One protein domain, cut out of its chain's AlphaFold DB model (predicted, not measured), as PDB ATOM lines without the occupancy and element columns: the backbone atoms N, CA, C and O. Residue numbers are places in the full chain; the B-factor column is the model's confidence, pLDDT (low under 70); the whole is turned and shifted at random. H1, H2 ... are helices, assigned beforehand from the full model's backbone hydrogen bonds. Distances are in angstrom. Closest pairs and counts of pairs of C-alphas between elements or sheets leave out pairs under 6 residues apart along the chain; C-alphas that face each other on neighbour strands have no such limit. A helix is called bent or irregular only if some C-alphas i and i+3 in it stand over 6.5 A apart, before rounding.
ATOM      1  N   PRO A  37      -4.639  27.578  39.046       90.12
ATOM      2  CA  PRO A  37      -3.868  26.340  38.994       90.12
ATOM      3  C   PRO A  37      -2.967  26.305  37.753       90.12
ATOM      4  O   PRO A  37      -3.287  26.905  36.725       90.12
ATOM      5  N   SER A  38      -1.835  25.608  37.845       83.94
ATOM      6  CA  SER A  38      -0.955  25.347  36.691       83.94
ATOM      7  C   SER A  38      -1.383  24.114  35.893       83.94
ATOM      8  O   SER A  38      -1.001  23.977  34.731       83.94
ATOM      9  N   GLY A  39      -2.189  23.240  36.506       81.94
ATOM     10  CA  GLY A  39      -2.563  21.931  35.965       81.94
ATOM     11  C   GLY A  39      -1.668  20.777  36.434       81.94
ATOM     12  O   GLY A  39      -1.842  19.663  35.949       81.94
ATOM     13  N   ASP A  40      -0.740  21.026  37.366       81.88
ATOM     14  CA  ASP A  40       0.115  20.016  38.001       81.88
ATOM     15  C   ASP A  40       0.169  20.240  39.526       81.88
ATOM     16  O   ASP A  40       0.592  21.296  40.005       81.88
ATOM     17  N   ASP A  41      -0.250  19.228  40.293       81.88
ATOM     18  CA  ASP A  41      -0.354  19.291  41.759       81.88
ATOM     19  C   ASP A  41       1.004  19.492  42.462       81.88
ATOM     20  O   ASP A  41       1.058  20.020  43.576       81.88
ATOM     21  N   GLU A  42       2.122  19.062  41.863       81.75
ATOM     22  CA  GLU A  42       3.451  19.234  42.457       81.75
ATOM     23  C   GLU A  42       4.017  20.630  42.177       81.75
ATOM     24  O   GLU A  42       4.616  21.229  43.077       81.75
ATOM     25  N   ILE A  43       3.764  21.188  40.987       86.50
ATOM     26  CA  ILE A  43       4.022  22.603  40.690       86.50
ATOM     27  C   ILE A  43       3.179  23.484  41.621       86.50
ATOM     28  O   ILE A  43       3.733  24.373  42.266       86.50
ATOM     29  N   ASP A  44       1.879  23.220  41.764       89.06
ATOM     30  CA  ASP A  44       0.978  24.056  42.571       89.06
ATOM     31  C   ASP A  44       1.274  23.967  44.075       89.06
ATOM     32  O   ASP A  44       1.294  24.994  44.761       89.06
ATOM     33  N   ARG A  45       1.655  22.787  44.585       89.19
ATOM     34  CA  ARG A  45       2.175  22.653  45.955       89.19
ATOM     35  C   ARG A  45       3.442  23.488  46.169       89.19
ATOM     36  O   ARG A  45       3.523  24.224  47.151       89.19
ATOM     37  N   LEU A  46       4.414  23.415  45.256       89.88
ATOM     38  CA  LEU A  46       5.665  24.179  45.366       89.88
ATOM     39  C   LEU A  46       5.446  25.692  45.205       89.88
ATOM     40  O   LEU A  46       6.098  26.475  45.894       89.88
ATOM     41  N   ARG A  47       4.490  26.113  44.365       90.75
ATOM     42  CA  ARG A  47       4.072  27.521  44.224       90.75
ATOM     43  C   ARG A  47       3.551  28.108  45.533       90.75
ATOM     44  O   ARG A  47       3.786  29.285  45.778       90.75
ATOM     45  N   ALA A  48       2.890  27.312  46.374       89.81
ATOM     46  CA  ALA A  48       2.504  27.725  47.724       89.81
ATOM     47  C   ALA A  48       3.674  27.639  48.729       89.81
ATOM     48  O   ALA A  48       3.834  28.526  49.568       89.81
ATOM     49  N   GLU A  49       4.502  26.594  48.639       90.69
ATOM     50  CA  GLU A  49       5.609  26.304  49.564       90.69
ATOM     51  C   GLU A  49       6.726  27.368  49.542       90.69
ATOM     52  O   GLU A  49       7.241  27.745  50.602       90.69
ATOM     53  N   VAL A  50       7.079  27.880  48.354       92.25
ATOM     54  CA  VAL A  50       8.187  28.836  48.140       92.25
ATOM     55  C   VAL A  50       7.990  30.159  48.887       92.25
ATOM     56  O   VAL A  50       8.961  30.716  49.395       92.25
ATOM     57  N   PHE A  51       6.752  30.644  49.026       88.50
ATOM     58  CA  PHE A  51       6.465  31.872  49.782       88.50
ATOM     59  C   PHE A  51       6.299  31.635  51.288       88.50
ATOM     60  O   PHE A  51       6.268  32.596  52.052       88.50
ATOM     61  N   GLN A  52       6.195  30.378  51.733       89.50
ATOM     62  CA  GLN A  52       6.015  30.006  53.143       89.50
ATOM     63  C   GLN A  52       7.311  29.535  53.814       89.50
ATOM     64  O   GLN A  52       7.413  29.561  55.039       89.50
ATOM     65  N   SER A  53       8.302  29.095  53.035       90.81
ATOM     66  CA  SER A  53       9.540  28.503  53.545       90.81
ATOM     67  C   SER A  53      10.743  28.855  52.662       90.81
ATOM     68  O   SER A  53      10.625  28.842  51.432       90.81
ATOM     69  N   PRO A  54      11.914  29.161  53.252       89.31
ATOM     70  CA  PRO A  54      13.084  29.578  52.492       89.31
ATOM     71  C   PRO A  54      13.591  28.464  51.574       89.31
ATOM     72  O   PRO A  54      13.468  27.271  51.862       89.31
ATOM     73  N   THR A  55      14.201  28.873  50.467       92.38
ATOM     74  CA  THR A  55      15.011  27.974  49.643       92.38
ATOM     75  C   THR A  55      16.327  27.692  50.372       92.38
ATOM     76  O   THR A  55      16.920  28.598  50.955       92.38
ATOM     77  N   THR A  56      16.772  26.439  50.379       92.44
ATOM     78  CA  THR A  56      17.953  25.971  51.117       92.44
ATOM     79  C   THR A  56      18.801  25.033  50.257       92.44
ATOM     80  O   THR A  56      18.409  24.636  49.154       92.44
ATOM     81  N   ARG A  57      19.979  24.649  50.760       88.56
ATOM     82  CA  ARG A  57      20.928  23.754  50.076       88.56
ATOM     83  C   ARG A  57      20.353  22.347  49.824       88.56
ATOM     84  O   ARG A  57      20.865  21.620  48.981       88.56
ATOM     85  N   GLU A  58      19.263  22.004  50.506       87.06
ATOM     86  CA  GLU A  58      18.538  20.734  50.437       87.06
ATOM     87  C   GLU A  58      17.305  20.764  49.507       87.06
ATOM     88  O   GLU A  58      16.697  19.714  49.304       87.06
ATOM     89  N   ASN A  59      16.892  21.930  48.980       87.88
ATOM     90  CA  ASN A  59      15.682  22.051  48.141       87.88
ATOM     91  C   ASN A  59      15.788  22.994  46.916       87.88
ATOM     92  O   ASN A  59      14.850  23.059  46.115       87.88
ATOM     93  N   TYR A  60      16.891  23.734  46.758       87.88
ATOM     94  CA  TYR A  60      17.084  24.686  45.656       87.88
ATOM     95  C   TYR A  60      17.029  24.041  44.265       87.88
ATOM     96  O   TYR A  60      16.481  24.639  43.344       87.88
ATOM     97  N   ASP A  61      17.545  22.823  44.113       81.56
ATOM     98  CA  ASP A  61      17.577  22.074  42.857       81.56
ATOM     99  C   ASP A  61      16.161  21.712  42.382       81.56
ATOM    100  O   ASP A  61      15.788  22.012  41.248       81.56
ATOM    101  N   VAL A  62      15.339  21.170  43.283       82.88
ATOM    102  CA  VAL A  62      13.914  20.873  43.075       82.88
ATOM    103  C   VAL A  62      13.125  22.136  42.721       82.88
ATOM    104  O   VAL A  62      12.319  22.126  41.787       82.88
ATOM    105  N   ARG A  63      13.368  23.243  43.433       89.81
ATOM    106  CA  ARG A  63      12.662  24.515  43.215       89.81
ATOM    107  C   ARG A  63      13.054  25.177  41.890       89.81
ATOM    108  O   ARG A  63      12.171  25.595  41.146       89.81
ATOM    109  N   ILE A  64      14.343  25.221  41.544       88.38
ATOM    110  CA  ILE A  64      14.816  25.735  40.247       88.38
ATOM    111  C   ILE A  64      14.284  24.865  39.098       88.38
ATOM    112  O   ILE A  64      13.785  25.401  38.108       88.38
ATOM    113  N   LEU A  65      14.315  23.536  39.236       80.69
ATOM    114  CA  LEU A  65      13.787  22.613  38.230       80.69
ATOM    115  C   LEU A  65      12.292  22.843  37.966       80.69
ATOM    116  O   LEU A  65      11.894  22.979  36.809       80.69
ATOM    117  N   MET A  66      11.465  22.945  39.011       84.81
ATOM    118  CA  MET A  66      10.020  23.143  38.836       84.81
ATOM    119  C   MET A  66       9.655  24.541  38.348       84.81
ATOM    120  O   MET A  66       8.769  24.668  37.507       84.81
ATOM    121  N   MET A  67      10.398  25.570  38.758       90.81
ATOM    122  CA  MET A  67      10.324  26.901  38.156       90.81
ATOM    123  C   MET A  67      10.548  26.837  36.633       90.81
ATOM    124  O   MET A  67       9.744  27.368  35.870       90.81
ATOM    125  N   LYS A  68      11.594  26.142  36.162       85.81
ATOM    126  CA  LYS A  68      11.885  26.038  34.719       85.81
ATOM    127  C   LYS A  68      10.914  25.134  33.959       85.81
ATOM    128  O   LYS A  68      10.531  25.473  32.842       85.81
ATOM    129  N   LEU A  69      10.468  24.020  34.544       81.06
ATOM    130  CA  LEU A  69       9.435  23.162  33.945       81.06
ATOM    131  C   LEU A  69       8.106  23.911  33.782       81.06
ATOM    132  O   LEU A  69       7.477  23.834  32.725       81.06
ATOM    133  N   TRP A  70       7.702  24.689  34.787       89.06
ATOM    134  CA  TRP A  70       6.499  25.515  34.728       89.06
ATOM    135  C   TRP A  70       6.629  26.663  33.717       89.06
ATOM    136  O   TRP A  70       5.692  26.902  32.959       89.06
ATOM    137  N   ALA A  71       7.802  27.298  33.604       89.56
ATOM    138  CA  ALA A  71       8.082  28.272  32.546       89.56
ATOM    139  C   ALA A  71       7.899  27.666  31.140       89.56
ATOM    140  O   ALA A  71       7.207  28.244  30.302       89.56
ATOM    141  N   VAL A  72       8.432  26.463  30.894       81.88
ATOM    142  CA  VAL A  72       8.212  25.732  29.631       81.88
ATOM    143  C   VAL A  72       6.730  25.388  29.433       81.88
ATOM    144  O   VAL A  72       6.214  25.542  28.328       81.88
ATOM    145  N   SER A  73       6.020  24.992  30.491       80.25
ATOM    146  CA  SER A  73       4.582  24.674  30.440       80.25
ATOM    147  C   SER A  73       3.720  25.895  30.102       80.25
ATOM    148  O   SER A  73       2.750  25.787  29.354       80.25
ATOM    149  N   LEU A  74       4.074  27.077  30.616       83.81
ATOM    150  CA  LEU A  74       3.442  28.349  30.260       83.81
ATOM    151  C   LEU A  74       3.736  28.707  28.795       83.81
ATOM    152  O   LEU A  74       2.810  28.997  28.035       83.81
ATOM    153  N   GLN A  75       4.995  28.597  28.361       81.94
ATOM    154  CA  GLN A  75       5.381  28.843  26.968       81.94
ATOM    155  C   GLN A  75       4.618  27.932  25.988       81.94
ATOM    156  O   GLN A  75       4.121  28.397  24.964       81.94
ATOM    157  N   GLN A  76       4.448  26.650  26.329       75.75
ATOM    158  CA  GLN A  76       3.676  25.678  25.543       75.75
ATOM    159  C   GLN A  76       2.170  25.988  25.481       75.75
ATOM    160  O   GLN A  76       1.504  25.582  24.530       75.75
ATOM    161  N   GLN A  77       1.629  26.745  26.440       76.69
ATOM    162  CA  GLN A  77       0.241  27.227  26.409       76.69
ATOM    163  C   GLN A  77       0.050  28.486  25.540       76.69
ATOM    164  O   GLN A  77      -1.097  28.869  25.283       76.69
ATOM    165  N   GLY A  78       1.147  29.074  25.044       78.81
ATOM    166  CA  GLY A  78       1.184  30.284  24.213       78.81
ATOM    167  C   GLY A  78       1.715  31.530  24.930       78.81
ATOM    168  O   GLY A  78       1.703  32.611  24.344       78.81
ATOM    169  N   VAL A  79       2.170  31.403  26.182       85.94
ATOM    170  CA  VAL A  79       2.612  32.546  26.993       85.94
ATOM    171  C   VAL A  79       3.976  33.058  26.542       85.94
ATOM    172  O   VAL A  79       4.961  32.318  26.485       85.94
ATOM    173  N   TRP A  80       4.053  34.361  26.299       87.94
ATOM    174  CA  TRP A  80       5.304  35.083  26.140       87.94
ATOM    175  C   TRP A  80       5.957  35.292  27.505       87.94
ATOM    176  O   TRP A  80       5.559  36.152  28.287       87.94
ATOM    177  N   LEU A  81       6.980  34.485  27.792       89.62
ATOM    178  CA  LEU A  81       7.760  34.595  29.028       89.62
ATOM    179  C   LEU A  81       8.487  35.950  29.137       89.62
ATOM    180  O   LEU A  81       8.604  36.486  30.240       89.62
ATOM    181  N   GLY A  82       8.923  36.494  27.991       81.25
ATOM    182  CA  GLY A  82       9.405  37.866  27.808       81.25
ATOM    183  C   GLY A  82      10.432  38.354  28.830       81.25
ATOM    184  O   GLY A  82      11.116  37.567  29.485       81.25
ATOM    185  N   ASP A  83      10.511  39.675  28.993       81.75
ATOM    186  CA  ASP A  83      11.365  40.315  30.003       81.75
ATOM    187  C   ASP A  83      11.009  39.866  31.432       81.75
ATOM    188  O   ASP A  83      11.889  39.755  32.287       81.75
ATOM    189  N   THR A  84       9.730  39.534  31.663       86.31
ATOM    190  CA  THR A  84       9.159  39.082  32.941       86.31
ATOM    191  C   THR A  84       9.903  37.889  33.540       86.31
ATOM    192  O   THR A  84      10.122  37.863  34.747       86.31
ATOM    193  N   TYR A  85      10.313  36.913  32.720       93.12
ATOM    194  CA  TYR A  85      11.079  35.746  33.176       93.12
ATOM    195  C   TYR A  85      12.523  35.712  32.647       93.12
ATOM    196  O   TYR A  85      13.394  35.120  33.283       93.12
ATOM    197  N   PHE A  86      12.826  36.378  31.527       89.56
ATOM    198  CA  PHE A  86      14.179  36.406  30.957       89.56
ATOM    199  C   PHE A  86      15.219  36.994  31.920       89.56
ATOM    200  O   PHE A  86      16.341  36.495  31.977       89.56
ATOM    201  N   ALA A  87      14.848  37.989  32.734       90.56
ATOM    202  CA  ALA A  87      15.722  38.517  33.782       90.56
ATOM    203  C   ALA A  87      16.099  37.450  34.834       90.56
ATOM    204  O   ALA A  87      17.247  37.402  35.273       90.56
ATOM    205  N   VAL A  88      15.163  36.562  35.189       94.25
ATOM    206  CA  VAL A  88      15.375  35.473  36.158       94.25
ATOM    207  C   VAL A  88      16.265  34.380  35.570       94.25
ATOM    208  O   VAL A  88      17.202  33.934  36.230       94.25
ATOM    209  N   ASP A  89      16.037  33.981  34.316       89.44
ATOM    210  CA  ASP A  89      16.905  33.004  33.648       89.44
ATOM    211  C   ASP A  89      18.322  33.578  33.434       89.44
ATOM    212  O   ASP A  89      19.313  32.902  33.708       89.44
ATOM    213  N   GLN A  90      18.457  34.862  33.073       90.19
ATOM    214  CA  GLN A  90      19.756  35.549  33.042       90.19
ATOM    215  C   GLN A  90      20.443  35.645  34.409       90.19
ATOM    216  O   GLN A  90      21.672  35.730  34.456       90.19
ATOM    217  N   HIS A  91      19.690  35.689  35.509       92.50
ATOM    218  CA  HIS A  91      20.240  35.659  36.863       92.50
ATOM    219  C   HIS A  91      20.748  34.249  37.175       92.50
ATOM    220  O   HIS A  91      21.922  34.092  37.508       92.50
ATOM    221  N   LEU A  92      19.923  33.219  36.959       90.88
ATOM    222  CA  LEU A  92      20.282  31.811  37.162       90.88
ATOM    223  C   LEU A  92      21.558  31.412  36.403       90.88
ATOM    224  O   LEU A  92      22.468  30.843  37.006       90.88
ATOM    225  N   ASN A  93      21.658  31.767  35.117       86.94
ATOM    226  CA  ASN A  93      22.795  31.440  34.243       86.94
ATOM    227  C   ASN A  93      24.146  32.052  34.683       86.94
ATOM    228  O   ASN A  93      25.184  31.703  34.120       86.94
ATOM    229  N   ARG A  94      24.172  32.974  35.661       88.94
ATOM    230  CA  ARG A  94      25.423  33.514  36.236       88.94
ATOM    231  C   ARG A  94      26.026  32.602  37.304       88.94
ATOM    232  O   ARG A  94      27.238  32.639  37.496       88.94
ATOM    233  N   TYR A  95      25.188  31.808  37.972       87.56
ATOM    234  CA  TYR A  95      25.543  31.021  39.159       87.56
ATOM    235  C   TYR A  95      25.422  29.508  38.920       87.56
ATOM    236  O   TYR A  95      26.263  28.746  39.384       87.56
ATOM    237  N   SER A  96      24.428  29.066  38.141       82.38
ATOM    238  CA  SER A  96      24.285  27.680  37.679       82.38
ATOM    239  C   SER A  96      24.747  27.555  36.227       82.38
ATOM    240  O   SER A  96      24.240  28.253  35.349       82.38
ATOM    241  N   MET A  97      25.691  26.652  35.948       74.06
ATOM    242  CA  MET A  97      26.113  26.349  34.578       74.06
ATOM    243  C   MET A  97      25.200  25.296  33.927       74.06
ATOM    244  O   MET A  97      24.793  24.318  34.560       74.06
ATOM    245  N   TRP A  98      24.950  25.446  32.624       64.25
ATOM    246  CA  TRP A  98      24.098  24.535  31.847       64.25
ATOM    247  C   TRP A  98      24.695  23.136  31.611       64.25
ATOM    248  O   TRP A  98      23.962  22.178  31.377       64.25
ATOM    249  N   ASN A  99      26.022  22.966  31.648       66.69
ATOM    250  CA  ASN A  99      26.628  21.638  31.508       66.69
ATOM    251  C   ASN A  99      28.043  21.551  32.115       66.69
ATOM    252  O   ASN A  99      28.954  22.192  31.580       66.69
ATOM    253  N   PRO A 100      28.281  20.719  33.152       66.81
ATOM    254  CA  PRO A 100      29.604  20.558  33.759       66.81
ATOM    255  C   PRO A 100      30.670  19.974  32.826       66.81
ATOM    256  O   PRO A 100      31.859  20.170  33.072       66.81
ATOM    257  N   VAL A 101      30.297  19.317  31.719       66.69
ATOM    258  CA  VAL A 101      31.261  18.836  30.708       66.69
ATOM    259  C   VAL A 101      32.134  19.982  30.168       66.69
ATOM    260  O   VAL A 101      33.310  19.769  29.882       66.69
ATOM    261  N   PHE A 102      31.622  21.220  30.129       65.12
ATOM    262  CA  PHE A 102      32.401  22.399  29.722       65.12
ATOM    263  C   PHE A 102      33.437  22.879  30.761       65.12
ATOM    264  O   PHE A 102      34.216  23.782  30.465       65.12
ATOM    265  N   LYS A 103      33.497  22.261  31.949       64.00
ATOM    266  CA  LYS A 103      34.595  22.376  32.927       64.00
ATOM    267  C   LYS A 103      35.034  20.991  33.430       64.00
ATOM    268  O   LYS A 103      35.102  20.739  34.625       64.00
ATOM    269  N   GLY A 104      35.309  20.067  32.508       69.00
ATOM    270  CA  GLY A 104      35.922  18.767  32.827       69.00
ATOM    271  C   GLY A 104      34.977  17.695  33.385       69.00
ATOM    272  O   GLY A 104      35.410  16.567  33.593       69.00
ATOM    273  N   GLY A 105      33.688  17.996  33.574       66.31
ATOM    274  CA  GLY A 105      32.671  17.033  34.016       66.31
ATOM    275  C   GLY A 105      32.497  16.908  35.534       66.31
ATOM    276  O   GLY A 105      31.672  16.100  35.971       66.31
ATOM    277  N   GLU A 106      33.230  17.700  36.322       71.12
ATOM    278  CA  GLU A 106      33.101  17.758  37.783       71.12
ATOM    279  C   GLU A 106      31.715  18.266  38.219       71.12
ATOM    280  O   GLU A 106      31.021  18.975  37.490       71.12
ATOM    281  N   GLU A 107      31.272  17.872  39.411       71.56
ATOM    282  CA  GLU A 107      29.986  18.318  39.950       71.56
ATOM    283  C   GLU A 107      30.096  19.751  40.490       71.56
ATOM    284  O   GLU A 107      31.072  20.096  41.154       71.56
ATOM    285  N   GLN A 108      29.107  20.603  40.198       76.31
ATOM    286  CA  GLN A 108      29.126  21.993  40.657       76.31
ATOM    287  C   GLN A 108      28.974  22.067  42.178       76.31
ATOM    288  O   GLN A 108      28.012  21.545  42.741       76.31
ATOM    289  N   VAL A 109      29.912  22.759  42.826       83.00
ATOM    290  CA  VAL A 109      29.889  23.042  44.263       83.00
ATOM    291  C   VAL A 109      29.594  24.524  44.453       83.00
ATOM    292  O   VAL A 109      30.426  25.373  44.149       83.00
ATOM    293  N   TYR A 110      28.398  24.818  44.954       86.88
ATOM    294  CA  TYR A 110      27.915  26.179  45.173       86.88
ATOM    295  C   TYR A 110      28.335  26.701  46.551       86.88
ATOM    296  O   TYR A 110      28.094  26.047  47.571       86.88
ATOM    297  N   THR A 111      28.940  27.885  46.593       91.44
ATOM    298  CA  THR A 111      29.264  28.620  47.825       91.44
ATOM    299  C   THR A 111      27.992  29.060  48.555       91.44
ATOM    300  O   THR A 111      26.885  28.923  48.037       91.44
ATOM    301  N   ASP A 112      28.110  29.580  49.777       93.81
ATOM    302  CA  ASP A 112      26.940  30.119  50.483       93.81
ATOM    303  C   ASP A 112      26.391  31.391  49.810       93.81
ATOM    304  O   ASP A 112      25.183  31.600  49.817       93.81
ATOM    305  N   HIS A 113      27.235  32.174  49.125       93.69
ATOM    306  CA  HIS A 113      26.774  33.310  48.318       93.69
ATOM    307  C   HIS A 113      25.959  32.854  47.095       93.69
ATOM    308  O   HIS A 113      24.890  33.400  46.831       93.69
ATOM    309  N   ASP A 114      26.390  31.800  46.395       92.19
ATOM    310  CA  ASP A 114      25.607  31.228  45.289       92.19
ATOM    311  C   ASP A 114      24.224  30.742  45.779       92.19
ATOM    312  O   ASP A 114      23.223  30.890  45.081       92.19
ATOM    313  N   MET A 115      24.141  30.233  47.017       93.19
ATOM    314  CA  MET A 115      22.866  29.871  47.647       93.19
ATOM    315  C   MET A 115      21.987  31.091  47.968       93.19
ATOM    316  O   MET A 115      20.781  31.030  47.728       93.19
ATOM    317  N   GLU A 116      22.548  32.199  48.469       94.69
ATOM    318  CA  GLU A 116      21.811  33.466  48.653       94.69
ATOM    319  C   GLU A 116      21.220  33.980  47.332       94.69
ATOM    320  O   GLU A 116      20.117  34.529  47.309       94.69
ATOM    321  N   GLU A 117      21.941  33.802  46.228       94.94
ATOM    322  CA  GLU A 117      21.494  34.187  44.891       94.94
ATOM    323  C   GLU A 117      20.417  33.229  44.357       94.94
ATOM    324  O   GLU A 117      19.402  33.688  43.830       94.94
ATOM    325  N   PHE A 118      20.531  31.917  44.593       93.06
ATOM    326  CA  PHE A 118      19.463  30.961  44.273       93.06
ATOM    327  C   PHE A 118      18.167  31.197  45.064       93.06
ATOM    328  O   PHE A 118      17.085  30.977  44.518       93.06
ATOM    329  N   VAL A 119      18.233  31.692  46.307       94.75
ATOM    330  CA  VAL A 119      17.034  32.117  47.059       94.75
ATOM    331  C   VAL A 119      16.284  33.224  46.308       94.75
ATOM    332  O   VAL A 119      15.064  33.131  46.159       94.75
ATOM    333  N   LYS A 120      17.008  34.229  45.793       95.19
ATOM    334  CA  LYS A 120      16.446  35.356  45.025       95.19
ATOM    335  C   LYS A 120      15.861  34.871  43.698       95.19
ATOM    336  O   LYS A 120      14.682  35.085  43.439       95.19
ATOM    337  N   VAL A 121      16.647  34.120  42.920       95.31
ATOM    338  CA  VAL A 121      16.236  33.526  41.632       95.31
ATOM    339  C   VAL A 121      14.941  32.721  41.762       95.31
ATOM    340  O   VAL A 121      14.030  32.901  40.958       95.31
ATOM    341  N   VAL A 122      14.832  31.857  42.778       95.00
ATOM    342  CA  VAL A 122      13.617  31.061  43.009       95.00
ATOM    343  C   VAL A 122      12.437  31.953  43.391       95.00
ATOM    344  O   VAL A 122      11.371  31.820  42.795       95.00
ATOM    345  N   HIS A 123      12.598  32.870  44.347       94.56
ATOM    346  CA  HIS A 123      11.512  33.757  44.773       94.56
ATOM    347  C   HIS A 123      10.972  34.611  43.612       94.56
ATOM    348  O   HIS A 123       9.763  34.656  43.359       94.56
ATOM    349  N   ASP A 124      11.873  35.250  42.869       95.25
ATOM    350  CA  ASP A 124      11.519  36.190  41.808       95.25
ATOM    351  C   ASP A 124      10.993  35.451  40.571       95.25
ATOM    352  O   ASP A 124      10.032  35.898  39.947       95.25
ATOM    353  N   GLY A 125      11.517  34.256  40.278       95.75
ATOM    354  CA  GLY A 125      10.996  33.365  39.243       95.75
ATOM    355  C   GLY A 125       9.599  32.832  39.529       95.75
ATOM    356  O   GLY A 125       8.725  32.925  38.666       95.75
ATOM    357  N   TYR A 126       9.337  32.336  40.742       95.38
ATOM    358  CA  TYR A 126       7.983  31.926  41.124       95.38
ATOM    359  C   TYR A 126       7.009  33.113  41.132       95.38
ATOM    360  O   TYR A 126       5.850  32.945  40.756       95.38
ATOM    361  N   THR A 127       7.467  34.322  41.480       94.88
ATOM    362  CA  THR A 127       6.668  35.559  41.389       94.88
ATOM    363  C   THR A 127       6.353  35.925  39.932       94.88
ATOM    364  O   THR A 127       5.195  36.163  39.587       94.88
ATOM    365  N   ALA A 128       7.357  35.926  39.052       95.56
ATOM    366  CA  ALA A 128       7.217  36.207  37.624       95.56
ATOM    367  C   ALA A 128       6.237  35.242  36.937       95.56
ATOM    368  O   ALA A 128       5.286  35.672  36.280       95.56
ATOM    369  N   LEU A 129       6.421  33.937  37.146       95.62
ATOM    370  CA  LEU A 129       5.573  32.900  36.560       95.62
ATOM    371  C   LEU A 129       4.152  32.904  37.151       95.62
ATOM    372  O   LEU A 129       3.197  32.669  36.417       95.62
ATOM    373  N   ASN A 130       3.971  33.264  38.430       94.94
ATOM    374  CA  ASN A 130       2.639  33.448  39.023       94.94
ATOM    375  C   ASN A 130       1.867  34.594  38.353       94.94
ATOM    376  O   ASN A 130       0.678  34.450  38.065       94.94
ATOM    377  N   ASN A 131       2.536  35.713  38.060       93.50
ATOM    378  CA  ASN A 131       1.926  36.822  37.324       93.50
ATOM    379  C   ASN A 131       1.549  36.415  35.890       93.50
ATOM    380  O   ASN A 131       0.458  36.750  35.431       93.50
ATOM    381  N   LEU A 132       2.397  35.633  35.213       94.06
ATOM    382  CA  LEU A 132       2.118  35.099  33.874       94.06
ATOM    383  C   LEU A 132       0.968  34.071  33.868       94.06
ATOM    384  O   LEU A 132       0.094  34.154  33.011       94.06
ATOM    385  N   GLN A 133       0.904  33.160  34.844       94.19
ATOM    386  CA  GLN A 133      -0.195  32.194  35.015       94.19
ATOM    387  C   GLN A 133      -1.527  32.889  35.326       94.19
ATOM    388  O   GLN A 133      -2.570  32.496  34.803       94.19
ATOM    389  N   LYS A 134      -1.502  33.945  36.149       94.00
ATOM    390  CA  LYS A 134      -2.667  34.804  36.381       94.00
ATOM    391  C   LYS A 134      -3.099  35.498  35.085       94.00
ATOM    392  O   LYS A 134      -4.281  35.469  34.757       94.00
ATOM    393  N   GLY A 135      -2.157  36.083  34.341       92.94
ATOM    394  CA  GLY A 135      -2.424  36.706  33.043       92.94
ATOM    395  C   GLY A 135      -3.059  35.731  32.051       92.94
ATOM    396  O   GLY A 135      -4.102  36.037  31.487       92.94
ATOM    397  N   LEU A 136      -2.519  34.515  31.931       91.75
ATOM    398  CA  LEU A 136      -3.049  33.450  31.074       91.75
ATOM    399  C   LEU A 136      -4.510  33.077  31.391       91.75
ATOM    400  O   LEU A 136      -5.229  32.655  30.489       91.75
ATOM    401  N   LEU A 137      -4.954  33.219  32.644       91.69
ATOM    402  CA  LEU A 137      -6.303  32.839  33.077       91.69
ATOM    403  C   LEU A 137      -7.290  34.018  33.170       91.69
ATOM    404  O   LEU A 137      -8.489  33.799  33.025       91.69
ATOM    405  N   GLU A 138      -6.823  35.254  33.390       94.06
ATOM    406  CA  GLU A 138      -7.688  36.449  33.452       94.06
ATOM    407  C   GLU A 138      -7.726  37.255  32.140       94.06
ATOM    408  O   GLU A 138      -8.756  37.849  31.826       94.06
ATOM    409  N   ASN A 139      -6.629  37.295  31.374       92.50
ATOM    410  CA  ASN A 139      -6.529  37.984  30.081       92.50
ATOM    411  C   ASN A 139      -5.377  37.398  29.218       92.50
ATOM    412  O   ASN A 139      -4.271  37.956  29.211       92.50
ATOM    413  N   PRO A 140      -5.615  36.303  28.466       87.12
ATOM    414  CA  PRO A 140      -4.581  35.608  27.691       87.12
ATOM    415  C   PRO A 140      -3.826  36.490  26.687       87.12
ATOM    416  O   PRO A 140      -2.646  36.253  26.425       87.12
ATOM    417  N   GLU A 141      -4.478  37.516  26.136       86.06
ATOM    418  CA  GLU A 141      -3.872  38.435  25.165       86.06
ATOM    419  C   GLU A 141      -2.763  39.278  25.805       86.06
ATOM    420  O   GLU A 141      -1.733  39.522  25.182       86.06
ATOM    421  N   SER A 142      -2.913  39.648  27.085       88.31
ATOM    422  CA  SER A 142      -1.927  40.464  27.812       88.31
ATOM    423  C   SER A 142      -0.597  39.758  28.099       88.31
ATOM    424  O   SER A 142       0.377  40.416  28.461       88.31
ATOM    425  N   VAL A 143      -0.553  38.431  27.935       89.12
ATOM    426  CA  VAL A 143       0.653  37.601  28.082       89.12
ATOM    427  C   VAL A 143       0.946  36.760  26.833       89.12
ATOM    428  O   VAL A 143       1.744  35.827  26.891       89.12
ATOM    429  N   SER A 144       0.304  37.060  25.704       84.62
ATOM    430  CA  SER A 144       0.568  36.411  24.415       84.62
ATOM    431  C   SER A 144       1.838  36.954  23.746       84.62
ATOM    432  O   SER A 144       2.336  38.028  24.083       84.62
TER     433      SER A 144
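What this domain is: This is residues 37 to 144 of the 257 residues of an uncharacterized protein of Jejuia pallidilutea (UniProt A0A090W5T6). The long helix H5 makes the spine, with H2 and H3 packed beside it as a small three-helix bundle. H1 crosses H2 and H5 steeply, residues 101 to 106 stick out at one end, and H6 folds back at the other. The printed part has 108 residues, with six named helices in order H1 to H6, no named strand, and the class all helix. It is compact, with a radius of gyration of the C-alphas of 14.5 A, yet only just elongated, spanning 45 by 29 by 20 A.

How they stand to each other: Start at H5, residues 112 to 138, the hub, which touches four helices. H3, residues 82 to 95, touches it at Val 88 and Gly 125, closest C-alphas 5.8 A apart, at a shallow tilt of 18 degrees, opposite ways. H2, residues 60 to 76, touches H5 at Ile 64 and Val 122, closest C-alphas 6.1 A apart, at a shallow tilt of 28 degrees, the same way. H2 and H3 are near each other. H1, residues 41 to 52, touches H5 with residues 47 to 51 alone, at a steep tilt of 58 degrees; the closest C-alphas, of Arg 47 and Tyr 126, are 6.7 A apart. H1 also touches H2, closest C-alphas Ile 43 and Met 66, 6.3 A. H6, residues 140 to 143, touches H5 at Gly 135 and Val 143, closest C-alphas 5.9 A apart. H4, residues 100 to 103, touches no helix. In H2 and H5 every O i to N i+4 pair is within hydrogen-bond range, in H1 6 of 8, in H3 7 of 10; H4 and H6 are too short for one.

Where its parts are: Find C-alpha 112 at (26.940, 30.119, 50.483); from there H5 runs 39.1 A to C-alpha 138 at (-7.688, 36.449, 33.452). H2 measures 24.2 A, H3 20.9 A and H1 16.9 A, beginning at C-alpha 41, (-0.354, 19.291, 41.759). H3 is only just irregular: C-alphas 84 and 87 are 6.6 A apart.

The domain as a whole: Look to Gly 104 and Glu 138 for the C-alphas farthest apart, 47.1 A. The printed part has no cut and no long link. Mean pLDDT of the printed part is 86.7; residues 98 to 105 are under 70.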